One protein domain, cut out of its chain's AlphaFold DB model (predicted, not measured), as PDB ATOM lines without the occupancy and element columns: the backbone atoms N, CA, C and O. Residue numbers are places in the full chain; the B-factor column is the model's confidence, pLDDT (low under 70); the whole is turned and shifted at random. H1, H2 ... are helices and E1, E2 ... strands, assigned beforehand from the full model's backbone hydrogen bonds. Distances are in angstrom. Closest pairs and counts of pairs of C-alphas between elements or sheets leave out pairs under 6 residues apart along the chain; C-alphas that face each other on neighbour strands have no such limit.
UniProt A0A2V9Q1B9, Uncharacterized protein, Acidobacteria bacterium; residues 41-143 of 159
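This is residues 41 to 143 of the 159 residues of an uncharacterized protein of Acidobacteria bacterium (UniProt A0A2V9Q1B9). A small antiparallel three-stranded sheet has helix H3 lying along one face, with H1 crossing H3 on one side and H2 beyond it on the other. At the end of the printed part, H4 and H5 lie at the margin of this body, and residues 127 to 133, of which 127 belongs to H4, stick out. The printed part has 103 residues, in the order H1 E1 H2 E2 H3 E3 H4 H5; the class is mixed, helices and strands, and the sheet's order is E2 - E1 - E3. It is compact, with a radius of gyration of the C-alphas of 13.7 A and spans of 37 by 30 by 25 A.

Find C-alpha 41 at (17.229, 75.061, 284.565); from there H1 runs 15.0 A to residue 51. Next come E1, residues 57 to 63, 18.3 A; H2, residues 73 to 82, 14.4 A; and E2, residues 94 to 97. H3, residues 102 to 114, covers 18.2 A, and E3, residues 118 to 123, 16.5 A. H4 is residues 124 to 127, and H5, residues 136 to 141, ends at C-alpha 141, (6.475, 68.659, 277.272).

Look first at E1, the inner strand: N 60 and O 120 of E3 are 2.8 A apart, and N 59 and O 95 of E2 2.8 A, within hydrogen-bond range. H3 is on the sheet at a height of 9.9 A, over E2 and E1, along the strands. H1 touches H3 at a steep tilt of 48 degrees, opposite ways, closest at the C-alphas of His 45 and Ala 106, 4.5 A; it only grazes the sheet. H2 only just touches H3, with 3 pairs of C-alphas within 8 A, closest at Tyr 76 and Val 111, 6.6 A. H5 is close to H1 but not clearly touching, at 7.9 A between the C-alphas of Val 138 and Ile 47; H4 and H5 are apart. Every O i to N i+4 pair is within hydrogen-bond range in H1, H2, H3 and H5; H4 is too short for one.

The C-alphas farthest apart, of Ser 69 and Thr 129, are 39.3 A apart. The printed part has no cut; the link from H2 to E2 is long. Mean pLDDT of the printed part is 81.5, and residues 52 to 54 and 124 to 143 are under 70.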
ATOM      1  N   TYR A  41      17.585  74.923 283.159       89.31
ATOM      2  CA  TYR A  41      17.229  75.061 284.565       89.31
ATOM      3  C   TYR A  41      15.730  75.275 284.805       89.31
ATOM      4  O   TYR A  41      15.176  74.650 285.698       89.31
ATOM      5  N   TYR A  42      15.047  76.108 284.013       87.19
ATOM      6  CA  TYR A  42      13.615  76.363 284.212       87.19
ATOM      7  C   TYR A  42      12.791  75.075 284.089       87.19
ATOM      8  O   TYR A  42      11.945  74.785 284.933       87.19
ATOM      9  N   VAL A  43      13.075  74.276 283.055       87.94
ATOM     10  CA  VAL A  43      12.398  72.995 282.825       87.94
ATOM     11  C   VAL A  43      12.751  72.005 283.930       87.94
ATOM     12  O   VAL A  43      11.862  71.369 284.494       87.94
ATOM     13  N   ALA A  44      14.031  71.909 284.286       91.25
ATOM     14  CA  ALA A  44      14.505  71.018 285.336       91.25
ATOM     15  C   ALA A  44      13.893  71.347 286.709       91.25
ATOM     16  O   ALA A  44      13.415  70.451 287.404       91.25
ATOM     17  N   HIS A  45      13.833  72.627 287.068       90.62
ATOM     18  CA  HIS A  45      13.231  73.113 288.307       90.62
ATOM     19  C   HIS A  45      11.713  72.899 288.322       90.62
ATOM     20  O   HIS A  45      11.154  72.471 289.333       90.62
ATOM     21  N   TRP A  46      11.028  73.102 287.192       87.00
ATOM     22  CA  TRP A  46       9.608  72.765 287.081       87.00
ATOM     23  C   TRP A  46       9.361  71.265 287.308       87.00
ATOM     24  O   TRP A  46       8.512  70.904 288.121       87.00
ATOM     25  N   ILE A  47      10.139  70.382 286.673       85.44
ATOM     26  CA  ILE A  47      10.045  68.930 286.902       85.44
ATOM     27  C   ILE A  47      10.302  68.613 288.380       85.44
ATOM     28  O   ILE A  47       9.518  67.904 289.011       85.44
ATOM     29  N   ALA A  48      11.369  69.160 288.956       87.94
ATOM     30  CA  ALA A  48      11.750  68.872 290.328       87.94
ATOM     31  C   ALA A  48      10.678  69.299 291.337       87.94
ATOM     32  O   ALA A  48      10.310  68.512 292.208       87.94
ATOM     33  N   THR A  49      10.124  70.503 291.196       83.00
ATOM     34  CA  THR A  49       9.089  71.035 292.098       83.00
ATOM     35  C   THR A  49       7.750  70.309 291.971       83.00
ATOM     36  O   THR A  49       7.060  70.131 292.975       83.00
ATOM     37  N   GLN A  50       7.384  69.840 290.774       79.88
ATOM     38  CA  GLN A  50       6.170  69.040 290.579       79.88
ATOM     39  C   GLN A  50       6.321  67.621 291.141       79.88
ATOM     40  O   GLN A  50       5.391  67.095 291.753       79.88
ATOM     41  N   LEU A  51       7.486  66.991 290.953       70.81
ATOM     42  CA  LEU A  51       7.697  65.591 291.330       70.81
ATOM     43  C   LEU A  51       8.060  65.403 292.808       70.81
ATOM     44  O   LEU A  51       7.712  64.379 293.390       70.81
ATOM     45  N   THR A  52       8.735  66.367 293.440       63.94
ATOM     46  CA  THR A  52       9.172  66.249 294.848       63.94
ATOM     47  C   THR A  52       8.118  66.685 295.856       63.94
ATOM     48  O   THR A  52       8.427  66.775 297.046       63.94
ATOM     49  N   TYR A  53       6.863  66.919 295.445       61.34
ATOM     50  CA  TYR A  53       5.795  67.291 296.372       61.34
ATOM     51  C   TYR A  53       5.532  66.170 297.402       61.34
ATOM     52  O   TYR A  53       4.668  65.311 297.250       61.34
ATOM     53  N   ARG A  54       6.297  66.236 298.500       61.31
ATOM     54  CA  ARG A  54       6.293  65.420 299.724       61.31
ATOM     55  C   ARG A  54       6.927  64.023 299.697       61.31
ATOM     56  O   ARG A  54       6.938  63.414 300.764       61.31
ATOM     57  N   MET A  55       7.517  63.550 298.599       75.62
ATOM     58  CA  MET A  55       8.027  62.168 298.511       75.62
ATOM     59  C   MET A  55       9.493  62.084 298.048       75.62
ATOM     60  O   MET A  55       9.920  62.932 297.265       75.62
ATOM     61  N   PRO A  56      10.258  61.062 298.491       85.56
ATOM     62  CA  PRO A  56      11.555  60.744 297.904       85.56
ATOM     63  C   PRO A  56      11.431  60.375 296.421       85.56
ATOM     64  O   PRO A  56      10.500  59.658 296.029       85.56
ATOM     65  N   THR A  57      12.398  60.828 295.626       88.75
ATOM     66  CA  THR A  57      12.437  60.655 294.170       88.75
ATOM     67  C   THR A  57      13.792  60.101 293.752       88.75
ATOM     68  O   THR A  57      14.826  60.703 294.023       88.75
ATOM     69  N   LEU A  58      13.790  58.955 293.075       91.25
ATOM     70  CA  LEU A  58      14.977  58.358 292.478       91.25
ATOM     71  C   LEU A  58      15.089  58.801 291.018       91.25
ATOM     72  O   LEU A  58      14.201  58.524 290.215       91.25
ATOM     73  N   VAL A  59      16.199  59.440 290.667       92.44
ATOM     74  CA  VAL A  59      16.614  59.621 289.275       92.44
ATOM     75  C   VAL A  59      17.564  58.496 288.917       92.44
ATOM     76  O   VAL A  59      18.646  58.379 289.492       92.44
ATOM     77  N   TRP A  60      17.164  57.672 287.962       94.00
ATOM     78  CA  TRP A  60      17.991  56.609 287.421       94.00
ATOM     79  C   TRP A  60      18.389  56.970 285.997       94.00
ATOM     80  O   TRP A  60      17.579  56.877 285.079       94.00
ATOM     81  N   MET A  61      19.632  57.409 285.826       93.00
ATOM     82  CA  MET A  61      20.197  57.649 284.499       93.00
ATOM     83  C   MET A  61      20.382  56.293 283.816       93.00
ATOM     84  O   MET A  61      20.797  55.359 284.495       93.00
ATOM     85  N   THR A  62      20.036  56.172 282.533       91.50
ATOM     86  CA  THR A  62      20.179  54.937 281.718       91.50
ATOM     87  C   THR A  62      20.798  55.187 280.354       91.50
ATOM     88  O   THR A  62      21.370  54.281 279.759       91.50
ATOM     89  N   GLU A  63      20.682  56.413 279.864       88.56
ATOM     90  CA  GLU A  63      21.130  56.828 278.544       88.56
ATOM     91  C   GLU A  63      22.231  57.868 278.752       88.56
ATOM     92  O   GLU A  63      21.969  59.066 278.818       88.56
ATOM     93  N   TRP A  64      23.453  57.385 278.947       87.31
ATOM     94  CA  TRP A  64      24.670  58.180 279.116       87.31
ATOM     95  C   TRP A  64      25.778  57.583 278.233       87.31
ATOM     96  O   TRP A  64      25.663  56.425 277.831       87.31
ATOM     97  N   ASP A  65      26.835  58.342 277.927       86.62
ATOM     98  CA  ASP A  65      27.928  57.936 277.018       86.62
ATOM     99  C   ASP A  65      27.483  57.684 275.558       86.62
ATOM    100  O   ASP A  65      28.166  57.015 274.782       86.62
ATOM    101  N   ILE A  66      26.331  58.235 275.156       83.44
ATOM    102  CA  ILE A  66      25.834  58.156 273.770       83.44
ATOM    103  C   ILE A  66      26.567  59.179 272.893       83.44
ATOM    104  O   ILE A  66      26.856  58.910 271.725       83.44
ATOM    105  N   TRP A  67      26.900  60.348 273.453       78.25
ATOM    106  CA  TRP A  67      27.466  61.482 272.722       78.25
ATOM    107  C   TRP A  67      28.819  61.897 273.304       78.25
ATOM    108  O   TRP A  67      28.991  63.020 273.766       78.25
ATOM    109  N   GLN A  68      29.805  61.002 273.247       73.38
ATOM    110  CA  GLN A  68      31.104  61.132 273.930       73.38
ATOM    111  C   GLN A  68      31.826  62.485 273.757       73.38
ATOM    112  O   GLN A  68      32.541  62.920 274.656       73.38
ATOM    113  N   SER A  69      31.655  63.174 272.623       74.94
ATOM    114  CA  SER A  69      32.266  64.488 272.365       74.94
ATOM    115  C   SER A  69      31.469  65.687 272.898       74.94
ATOM    116  O   SER A  69      32.023  66.782 272.991       74.94
ATOM    117  N   GLY A  70      30.187  65.508 273.224       77.69
ATOM    118  CA  GLY A  70      29.288  66.553 273.724       77.69
ATOM    119  C   GLY A  70      29.062  66.518 275.237       77.69
ATOM    120  O   GLY A  70      28.481  67.450 275.788       77.69
ATOM    121  N   GLU A  71      29.525  65.469 275.915       87.19
ATOM    122  CA  GLU A  71      29.275  65.259 277.339       87.19
ATOM    123  C   GLU A  71      30.316  65.967 278.222       87.19
ATOM    124  O   GLU A  71      31.505  65.652 278.251       87.19
ATOM    125  N   ASN A  72      29.851  66.906 279.036       90.19
ATOM    126  CA  ASN A  72      30.590  67.522 280.125       90.19
ATOM    127  C   ASN A  72      30.526  66.669 281.408       90.19
ATOM    128  O   ASN A  72      29.963  67.063 282.437       90.19
ATOM    129  N   LEU A  73      31.178  65.503 281.360       91.12
ATOM    130  CA  LEU A  73      31.361  64.622 282.521       91.12
ATOM    131  C   LEU A  73      32.106  65.318 283.670       91.12
ATOM    132  O   LEU A  73      31.870  65.010 284.840       91.12
ATOM    133  N   HIS A  74      32.987  66.277 283.359       92.88
ATOM    134  CA  HIS A  74      33.726  67.032 284.369       92.88
ATOM    135  C   HIS A  74      32.781  67.791 285.308       92.88
ATOM    136  O   HIS A  74      32.882  67.632 286.526       92.88
ATOM    137  N   LEU A  75      31.833  68.562 284.761       93.25
ATOM    138  CA  LEU A  75      30.835  69.290 285.549       93.25
ATOM    139  C   LEU A  75      30.018  68.338 286.427       93.25
ATOM    140  O   LEU A  75      29.860  68.585 287.624       93.25
ATOM    141  N   TYR A  76      29.550  67.234 285.846       94.31
ATOM    142  CA  TYR A  76      28.755  66.242 286.559       94.31
ATOM    143  C   TYR A  76      29.517  65.630 287.747       94.31
ATOM    144  O   TYR A  76      29.003  65.618 288.867       94.31
ATOM    145  N   TYR A  77      30.764  65.192 287.559       95.44
ATOM    146  CA  TYR A  77      31.538  64.607 288.657       95.44
ATOM    147  C   TYR A  77      31.973  65.638 289.700       95.44
ATOM    148  O   TYR A  77      32.022  65.303 290.882       95.44
ATOM    149  N   LYS A  78      32.233  66.898 289.323       95.25
ATOM    150  CA  LYS A  78      32.471  67.969 290.308       95.25
ATOM    151  C   LYS A  78      31.235  68.222 291.173       95.25
ATOM    152  O   LYS A  78      31.389  68.393 292.381       95.25
ATOM    153  N   LEU A  79      30.039  68.202 290.581       95.06
ATOM    154  CA  LEU A  79      28.782  68.295 291.322       95.06
ATOM    155  C   LEU A  79      28.624  67.096 292.260       95.06
ATOM    156  O   LEU A  79      28.440  67.277 293.458       95.06
ATOM    157  N   ARG A  80      28.787  65.874 291.751       94.94
ATOM    158  CA  ARG A  80      28.660  64.635 292.531       94.94
ATOM    159  C   ARG A  80      29.621  64.580 293.728       94.94
ATOM    160  O   ARG A  80      29.204  64.266 294.842       94.94
ATOM    161  N   GLN A  81      30.867  65.012 293.525       95.38
ATOM    162  CA  GLN A  81      31.877  65.144 294.581       95.38
ATOM    163  C   GLN A  81      31.460  66.113 295.692       95.38
ATOM    164  O   GLN A  81      31.819  65.889 296.845       95.38
ATOM    165  N   SER A  82      30.702  67.172 295.381       95.25
ATOM    166  CA  SER A  82      30.223  68.116 296.405       95.25
ATOM    167  C   SER A  82      29.246  67.479 297.403       95.25
ATOM    168  O   SER A  82      29.173  67.925 298.544       95.25
ATOM    169  N   TYR A  83      28.597  66.375 297.012       93.88
ATOM    170  CA  TYR A  83      27.759  65.532 297.874       93.88
ATOM    171  C   TYR A  83      28.523  64.337 298.473       93.88
ATOM    172  O   TYR A  83      27.928  63.458 299.093       93.88
ATOM    173  N   GLY A  84      29.845  64.274 298.287       95.06
ATOM    174  CA  GLY A  84      30.712  63.232 298.841       95.06
ATOM    175  C   GLY A  84      30.787  61.932 298.032       95.06
ATOM    176  O   GLY A  84      31.561  61.046 298.400       95.06
ATOM    177  N   ASP A  85      30.058  61.802 296.920       95.44
ATOM    178  CA  ASP A  85      30.138  60.617 296.061       95.44
ATOM    179  C   ASP A  85      31.205  60.797 294.968       95.44
ATOM    180  O   ASP A  85      31.205  61.764 294.205       95.44
ATOM    181  N   HIS A  86      32.135  59.847 294.912       95.31
ATOM    182  CA  HIS A  86      33.279  59.838 293.998       95.31
ATOM    183  C   HIS A  86      33.204  58.702 292.969       95.31
ATOM    184  O   HIS A  86      34.116  58.561 292.156       95.31
ATOM    185  N   ARG A  87      32.146  57.886 293.017       95.31
ATOM    186  CA  ARG A  87      31.938  56.768 292.094       95.31
ATOM    187  C   ARG A  87      31.580  57.273 290.705       95.31
ATOM    188  O   ARG A  87      30.968  58.334 290.543       95.31
ATOM    189  N   LEU A  88      31.935  56.480 289.705       92.56
ATOM    190  CA  LEU A  88      31.592  56.750 288.319       92.56
ATOM    191  C   LEU A  88      30.098  56.497 288.071       92.56
ATOM    192  O   LEU A  88      29.441  55.729 288.776       92.56
ATOM    193  N   LEU A  89      29.550  57.142 287.040       91.81
ATOM    194  CA  LEU A  89      28.129  57.045 286.701       91.81
ATOM    195  C   LEU A  89      27.702  55.596 286.426       91.81
ATOM    196  O   LEU A  89      26.646  55.181 286.892       91.81
ATOM    197  N   HIS A  90      28.549  54.809 285.759       91.25
ATOM    198  CA  HIS A  90      28.271  53.395 285.494       91.25
ATOM    199  C   HIS A  90      28.298  52.516 286.756       91.25
ATOM    200  O   HIS A  90      27.659  51.469 286.777       91.25
ATOM    201  N   GLU A  91      29.013  52.924 287.811       94.94
ATOM    202  CA  GLU A  91      29.064  52.190 289.084       94.94
ATOM    203  C   GLU A  91      27.837  52.489 289.952       94.94
ATOM    204  O   GLU A  91      27.336  51.621 290.666       94.94
ATOM    205  N   ALA A  92      27.348  53.730 289.908       95.25
ATOM    206  CA  ALA A  92      26.201  54.176 290.687       95.25
ATOM    207  C   ALA A  92      25.344  55.166 289.869       95.25
ATOM    208  O   ALA A  92      25.480  56.382 290.038       95.25
ATOM    209  N   PRO A  93      24.454  54.659 288.994       94.88
ATOM    210  CA  PRO A  93      23.641  55.482 288.088       94.88
ATOM    211  C   PRO A  93      22.400  56.106 288.752       94.88
ATOM    212  O   PRO A  93      21.744  56.981 288.179       94.88
ATOM    213  N   GLY A  94      22.046  55.639 289.952       94.38
ATOM    214  CA  GLY A  94      20.886  56.095 290.712       94.38
ATOM    215  C   GLY A  94      21.215  57.227 291.685       94.38
ATOM    216  O   GLY A  94      22.179  57.134 292.442       94.38
ATOM    217  N   HIS A  95      20.366  58.251 291.702       93.44
ATOM    218  CA  HIS A  95      20.438  59.408 292.591       93.44
ATOM    219  C   HIS A  95      19.112  59.528 293.336       93.44
ATOM    220  O   HIS A  95      18.080  59.819 292.729       93.44
ATOM    221  N   LEU A  96      19.117  59.241 294.635       92.44
ATOM    222  CA  LEU A  96      17.927  59.356 295.468       92.44
ATOM    223  C   LEU A  96      17.905  60.738 296.115       92.44
ATOM    224  O   LEU A  96      18.796  61.052 296.894       92.44
ATOM    225  N   PHE A  97      16.866  61.508 295.819       90.81
ATOM    226  CA  PHE A  97      16.625  62.824 296.394       90.81
ATOM    227  C   PHE A  97      15.497  62.752 297.416       90.81
ATOM    228  O   PHE A  97      14.442  62.145 297.183       90.81
ATOM    229  N   LEU A  98      15.711  63.388 298.557       86.50
ATOM    230  CA  LEU A  98      14.732  63.573 299.611       86.50
ATOM    231  C   LEU A  98      13.847  64.788 299.316       86.50
ATOM    232  O   LEU A  98      14.135  65.644 298.488       86.50
ATOM    233  N   LYS A  99      12.743  64.894 300.058       76.56
ATOM    234  CA  LYS A  99      11.727  65.944 299.882       76.56
ATOM    235  C   LYS A  99      12.287  67.378 299.859       76.56
ATOM    236  O   LYS A  99      11.709  68.235 299.204       76.56
ATOM    237  N   HIS A 100      13.318  67.664 300.650       83.19
ATOM    238  CA  HIS A 100      13.869  69.016 300.787       83.19
ATOM    239  C   HIS A 100      14.966  69.326 299.758       83.19
ATOM    240  O   HIS A 100      15.405  70.466 299.682       83.19
ATOM    241  N   GLU A 101      15.352  68.341 298.945       89.38
ATOM    242  CA  GLU A 101      16.452  68.398 297.974       89.38
ATOM    243  C   GLU A 101      15.918  68.670 296.552       89.38
ATOM    244  O   GLU A 101      16.426  68.165 295.552       89.38
ATOM    245  N   ALA A 102      14.828  69.440 296.442       88.25
ATOM    246  CA  ALA A 102      14.193  69.743 295.157       88.25
ATOM    247  C   ALA A 102      15.118  70.556 294.234       88.25
ATOM    248  O   ALA A 102      15.158  70.310 293.030       88.25
ATOM    249  N   GLU A 103      15.891  71.487 294.794       91.62
ATOM    250  CA  GLU A 103      16.878  72.259 294.030       91.62
ATOM    251  C   GLU A 103      18.057  71.394 293.575       91.62
ATOM    252  O   GLU A 103      18.590  71.581 292.478       91.62
ATOM    253  N   ASP A 104      18.425  70.395 294.376       93.38
ATOM    254  CA  ASP A 104      19.484  69.452 294.026       93.38
ATOM    255  C   ASP A 104      19.011  68.570 292.867       93.38
ATOM    256  O   ASP A 104      19.696  68.461 291.848       93.38
ATOM    257  N   LEU A 105      17.781  68.047 292.942       92.50
ATOM    258  CA  LEU A 105      17.144  67.341 291.831       92.50
ATOM    259  C   LEU A 105      17.097  68.206 290.563       92.50
ATOM    260  O   LEU A 105      17.448  67.725 289.484       92.50
ATOM    261  N   ALA A 106      16.693  69.474 290.674       93.00
ATOM    262  CA  ALA A 106      16.669  70.402 289.545       93.00
ATOM    263  C   ALA A 106      18.066  70.572 288.927       93.00
ATOM    264  O   ALA A 106      18.219  70.521 287.708       93.00
ATOM    265  N   SER A 107      19.096  70.702 289.762       94.31
ATOM    266  CA  SER A 107      20.486  70.840 289.321       94.31
ATOM    267  C   SER A 107      20.971  69.590 288.581       94.31
ATOM    268  O   SER A 107      21.536  69.692 287.491       94.31
ATOM    269  N   PHE A 108      20.698  68.394 289.112       94.50
ATOM    270  CA  PHE A 108      21.066  67.134 288.458       94.50
ATOM    271  C   PHE A 108      20.300  66.904 287.149       94.50
ATOM    272  O   PHE A 108      20.894  66.449 286.170       94.50
ATOM    273  N   LEU A 109      19.012  67.254 287.092       93.25
ATOM    274  CA  LEU A 109      18.220  67.194 285.861       93.25
ATOM    275  C   LEU A 109      18.725  68.188 284.813       93.25
ATOM    276  O   LEU A 109      18.827  67.831 283.643       93.25
ATOM    277  N   GLN A 110      19.087  69.407 285.217       94.00
ATOM    278  CA  GLN A 110      19.684  70.385 284.311       94.00
ATOM    279  C   GLN A 110      20.992  69.846 283.724       94.00
ATOM    280  O   GLN A 110      21.196  69.938 282.515       94.00
ATOM    281  N   VAL A 111      21.871  69.277 284.557       94.00
ATOM    282  CA  VAL A 111      23.123  68.673 284.085       94.00
ATOM    283  C   VAL A 111      22.833  67.522 283.124       94.00
ATOM    284  O   VAL A 111      23.449  67.473 282.066       94.00
ATOM    285  N   ALA A 112      21.873  66.644 283.420       92.31
ATOM    286  CA  ALA A 112      21.482  65.577 282.498       92.31
ATOM    287  C   ALA A 112      20.998  66.134 281.146       92.31
ATOM    288  O   ALA A 112      21.482  65.708 280.102       92.31
ATOM    289  N   MET A 113      20.129  67.152 281.150       90.56
ATOM    290  CA  MET A 113      19.634  67.803 279.927       90.56
ATOM    291  C   MET A 113      20.751  68.471 279.117       90.56
ATOM    292  O   MET A 113      20.763  68.352 277.896       90.56
ATOM    293  N   LEU A 114      21.702  69.141 279.777       90.94
ATOM    294  CA  LEU A 114      22.865  69.757 279.121       90.94
ATOM    295  C   LEU A 114      23.758  68.728 278.421       90.94
ATOM    296  O   LEU A 114      24.382  69.052 277.416       90.94
ATOM    297  N   ASN A 115      23.816  67.508 278.956       90.81
ATOM    298  CA  ASN A 115      24.589  66.400 278.403       90.81
ATOM    299  C   ASN A 115      23.780  65.514 277.445       90.81
ATOM    300  O   ASN A 115      24.290  64.498 276.979       90.81
ATOM    301  N   CYS A 116      22.519  65.866 277.164       89.75
ATOM    302  CA  CYS A 116      21.589  65.020 276.416       89.75
ATOM    303  C   CYS A 116      21.458  63.600 277.002       89.75
ATOM    304  O   CYS A 116      21.270  62.637 276.261       89.75
ATOM    305  N   TRP A 117      21.567  63.471 278.326       92.19
ATOM    306  CA  TRP A 117      21.365  62.209 279.026       92.19
ATOM    307  C   TRP A 117      19.892  61.953 279.306       92.19
ATOM    308  O   TRP A 117      19.118  62.875 279.583       92.19
ATOM    309  N   GLY A 118      19.528  60.677 279.301       90.56
ATOM    310  CA  GLY A 118      18.179  60.206 279.574       90.56
ATOM    311  C   GLY A 118      18.123  59.166 280.689       90.56
ATOM    312  O   GLY A 118      19.133  58.633 281.169       90.56
ATOM    313  N   GLY A 119      16.906  58.909 281.151       90.94
ATOM    314  CA  GLY A 119      16.670  58.027 282.279       90.94
ATOM    315  C   GLY A 119      15.248  58.079 282.806       90.94
ATOM    316  O   GLY A 119      14.345  58.680 282.223       90.94
ATOM    317  N   TYR A 120      15.064  57.449 283.958       90.25
ATOM    318  CA  TYR A 120      13.788  57.340 284.641       90.25
ATOM    319  C   TYR A 120      13.759  58.216 285.888       90.25
ATOM    320  O   TYR A 120      14.725  58.275 286.648       90.25
ATOM    321  N   ILE A 121      12.608  58.843 286.138       88.12
ATOM    322  CA  ILE A 121      12.315  59.494 287.415       88.12
ATOM    323  C   ILE A 121      11.238  58.678 288.124       88.12
ATOM    324  O   ILE A 121      10.113  58.539 287.637       88.12
ATOM    325  N   LEU A 122      11.594  58.110 289.270       85.44
ATOM    326  CA  LEU A 122      10.786  57.153 290.013       85.44
ATOM    327  C   LEU A 122      10.441  57.733 291.385       85.44
ATOM    328  O   LEU A 122      11.308  57.925 292.233       85.44
ATOM    329  N   GLN A 123       9.159  58.005 291.613       81.25
ATOM    330  CA  GLN A 123       8.655  58.424 292.920       81.25
ATOM    331  C   GLN A 123       8.263  57.211 293.766       81.25
ATOM    332  O   GLN A 123       7.780  56.210 293.237       81.25
ATOM    333  N   TYR A 124       8.366  57.339 295.089       65.81
ATOM    334  CA  TYR A 124       8.024  56.273 296.038       65.81
ATOM    335  C   TYR A 124       6.612  55.654 295.843       65.81
ATOM    336  O   TYR A 124       6.437  54.452 296.024       65.81
ATOM    337  N   PHE A 125       5.600  56.424 295.415       56.56
ATOM    338  CA  PHE A 125       4.251  55.886 295.142       56.56
ATOM    339  C   PHE A 125       4.129  55.139 293.799       56.56
ATOM    340  O   PHE A 125       3.313  54.222 293.683       56.56
ATOM    341  N   ASN A 126       4.978  55.443 292.811       52.38
ATOM    342  CA  ASN A 126       4.982  54.744 291.519       52.38
ATOM    343  C   ASN A 126       5.478  53.289 291.626       52.38
ATOM    344  O   ASN A 126       5.285  52.522 290.686       52.38
ATOM    345  N   PHE A 127       6.050  52.873 292.764       48.72
ATOM    346  CA  PHE A 127       6.337  51.458 293.034       48.72
ATOM    347  C   PHE A 127       5.071  50.634 293.330       48.72
ATOM    348  O   PHE A 127       5.105  49.412 293.206       48.72
ATOM    349  N   TYR A 128       3.952  51.280 293.685       40.81
ATOM    350  CA  TYR A 128       2.739  50.596 294.152       40.81
ATOM    351  C   TYR A 128       1.480  50.885 293.328       40.81
ATOM    352  O   TYR A 128       0.529  50.107 293.392       40.81
ATOM    353  N   THR A 129       1.450  51.941 292.512       40.62
ATOM    354  CA  THR A 129       0.273  52.267 291.691       40.62
ATOM    355  C   THR A 129       0.588  52.255 290.198       40.62
ATOM    356  O   THR A 129       1.181  53.191 289.670       40.62
ATOM    357  N   LYS A 130       0.098  51.230 289.482       46.84
ATOM    358  CA  LYS A 130      -0.231  51.353 288.051       46.84
ATOM    359  C   LYS A 130      -1.204  52.527 287.900       46.84
ATOM    360  O   LYS A 130      -2.376  52.351 288.232       46.84
ATOM    361  N   ARG A 131      -0.776  53.691 287.407       44.03
ATOM    362  CA  ARG A 131      -1.700  54.641 286.763       44.03
ATOM    363  C   ARG A 131      -0.990  55.674 285.899       44.03
ATOM    364  O   ARG A 131      -0.041  56.324 286.314       44.03
ATOM    365  N   GLU A 132      -1.528  55.816 284.697       49.59
ATOM    366  CA  GLU A 132      -1.067  56.619 283.562       49.59
ATOM    367  C   GLU A 132      -1.148  58.145 283.769       49.59
ATOM    368  O   GLU A 132      -0.744  58.905 282.893       49.59
ATOM    369  N   GLU A 133      -1.642  58.614 284.916       52.75
ATOM    370  CA  GLU A 133      -2.083  60.003 285.087       52.75
ATOM    371  C   GLU A 133      -0.944  60.989 285.421       52.75
ATOM    372  O   GLU A 133      -1.017  62.146 285.014       52.75
ATOM    373  N   SER A 134       0.145  60.571 286.087       53.03
ATOM    374  CA  SER A 134       1.191  61.525 286.524       53.03
ATOM    375  C   SER A 134       2.211  61.897 285.438       53.03
ATOM    376  O   SER A 134       2.825  62.960 285.504       53.03
ATOM    377  N   LEU A 135       2.365  61.069 284.398       53.53
ATOM    378  CA  LEU A 135       3.354  61.281 283.329       53.53
ATOM    379  C   LEU A 135       2.794  62.017 282.104       53.53
ATOM    380  O   LEU A 135       3.566  62.404 281.228       53.53
ATOM    381  N   ALA A 136       1.480  62.249 282.031       57.88
ATOM    382  CA  ALA A 136       0.845  62.914 280.891       57.88
ATOM    383  C   ALA A 136       1.380  64.343 280.664       57.88
ATOM    384  O   ALA A 136       1.639  64.738 279.527       57.88
ATOM    385  N   GLY A 137       1.625  65.095 281.745       54.59
ATOM    386  CA  GLY A 137       2.201  66.444 281.671       54.59
ATOM    387  C   GLY A 137       3.658  66.461 281.198       54.59
ATOM    388  O   GLY A 137       4.045  67.340 280.435       54.59
ATOM    389  N   VAL A 138       4.445  65.455 281.592       56.56
ATOM    390  CA  VAL A 138       5.858  65.313 281.196       56.56
ATOM    391  C   VAL A 138       5.973  64.871 279.733       56.56
ATOM    392  O   VAL A 138       6.751  65.445 278.978       56.56
ATOM    393  N   ARG A 139       5.145  63.912 279.298       60.22
ATOM    394  CA  ARG A 139       5.106  63.414 277.910       60.22
ATOM    395  C   ARG A 139       4.759  64.511 276.905       60.22
ATOM    396  O   ARG A 139       5.427  64.632 275.883       60.22
ATOM    397  N   LYS A 140       3.781  65.358 277.245       57.66
ATOM    398  CA  LYS A 140       3.383  66.513 276.430       57.66
ATOM    399  C   LYS A 140       4.509  67.544 276.273       57.66
ATOM    400  O   LYS A 140       4.606  68.173 275.228       57.66
ATOM    401  N   LEU A 141       5.350  67.718 277.296       50.16
ATOM    402  CA  LEU A 141       6.475  68.659 277.272       50.16
ATOM    403  C   LEU A 141       7.683  68.112 276.490       50.16
ATOM    404  O   LEU A 141       8.383  68.878 275.835       50.16
ATOM    405  N   LEU A 142       7.911  66.796 276.548       54.34
ATOM    406  CA  LEU A 142       9.013  66.114 275.858       54.34
ATOM    407  C   LEU A 142       8.705  65.764 274.389       54.34
ATOM    408  O   LEU A 142       9.560  65.197 273.718       54.34
ATOM    409  N   GLY A 143       7.503  66.071 273.885       48.00
ATOM    410  CA  GLY A 143       7.105  65.759 272.504       48.00
ATOM    411  C   GLY A 143       7.010  64.258 272.205       48.00
ATOM    412  O   GLY A 143       7.005  63.856 271.045       48.00
TER     413      GLY A 143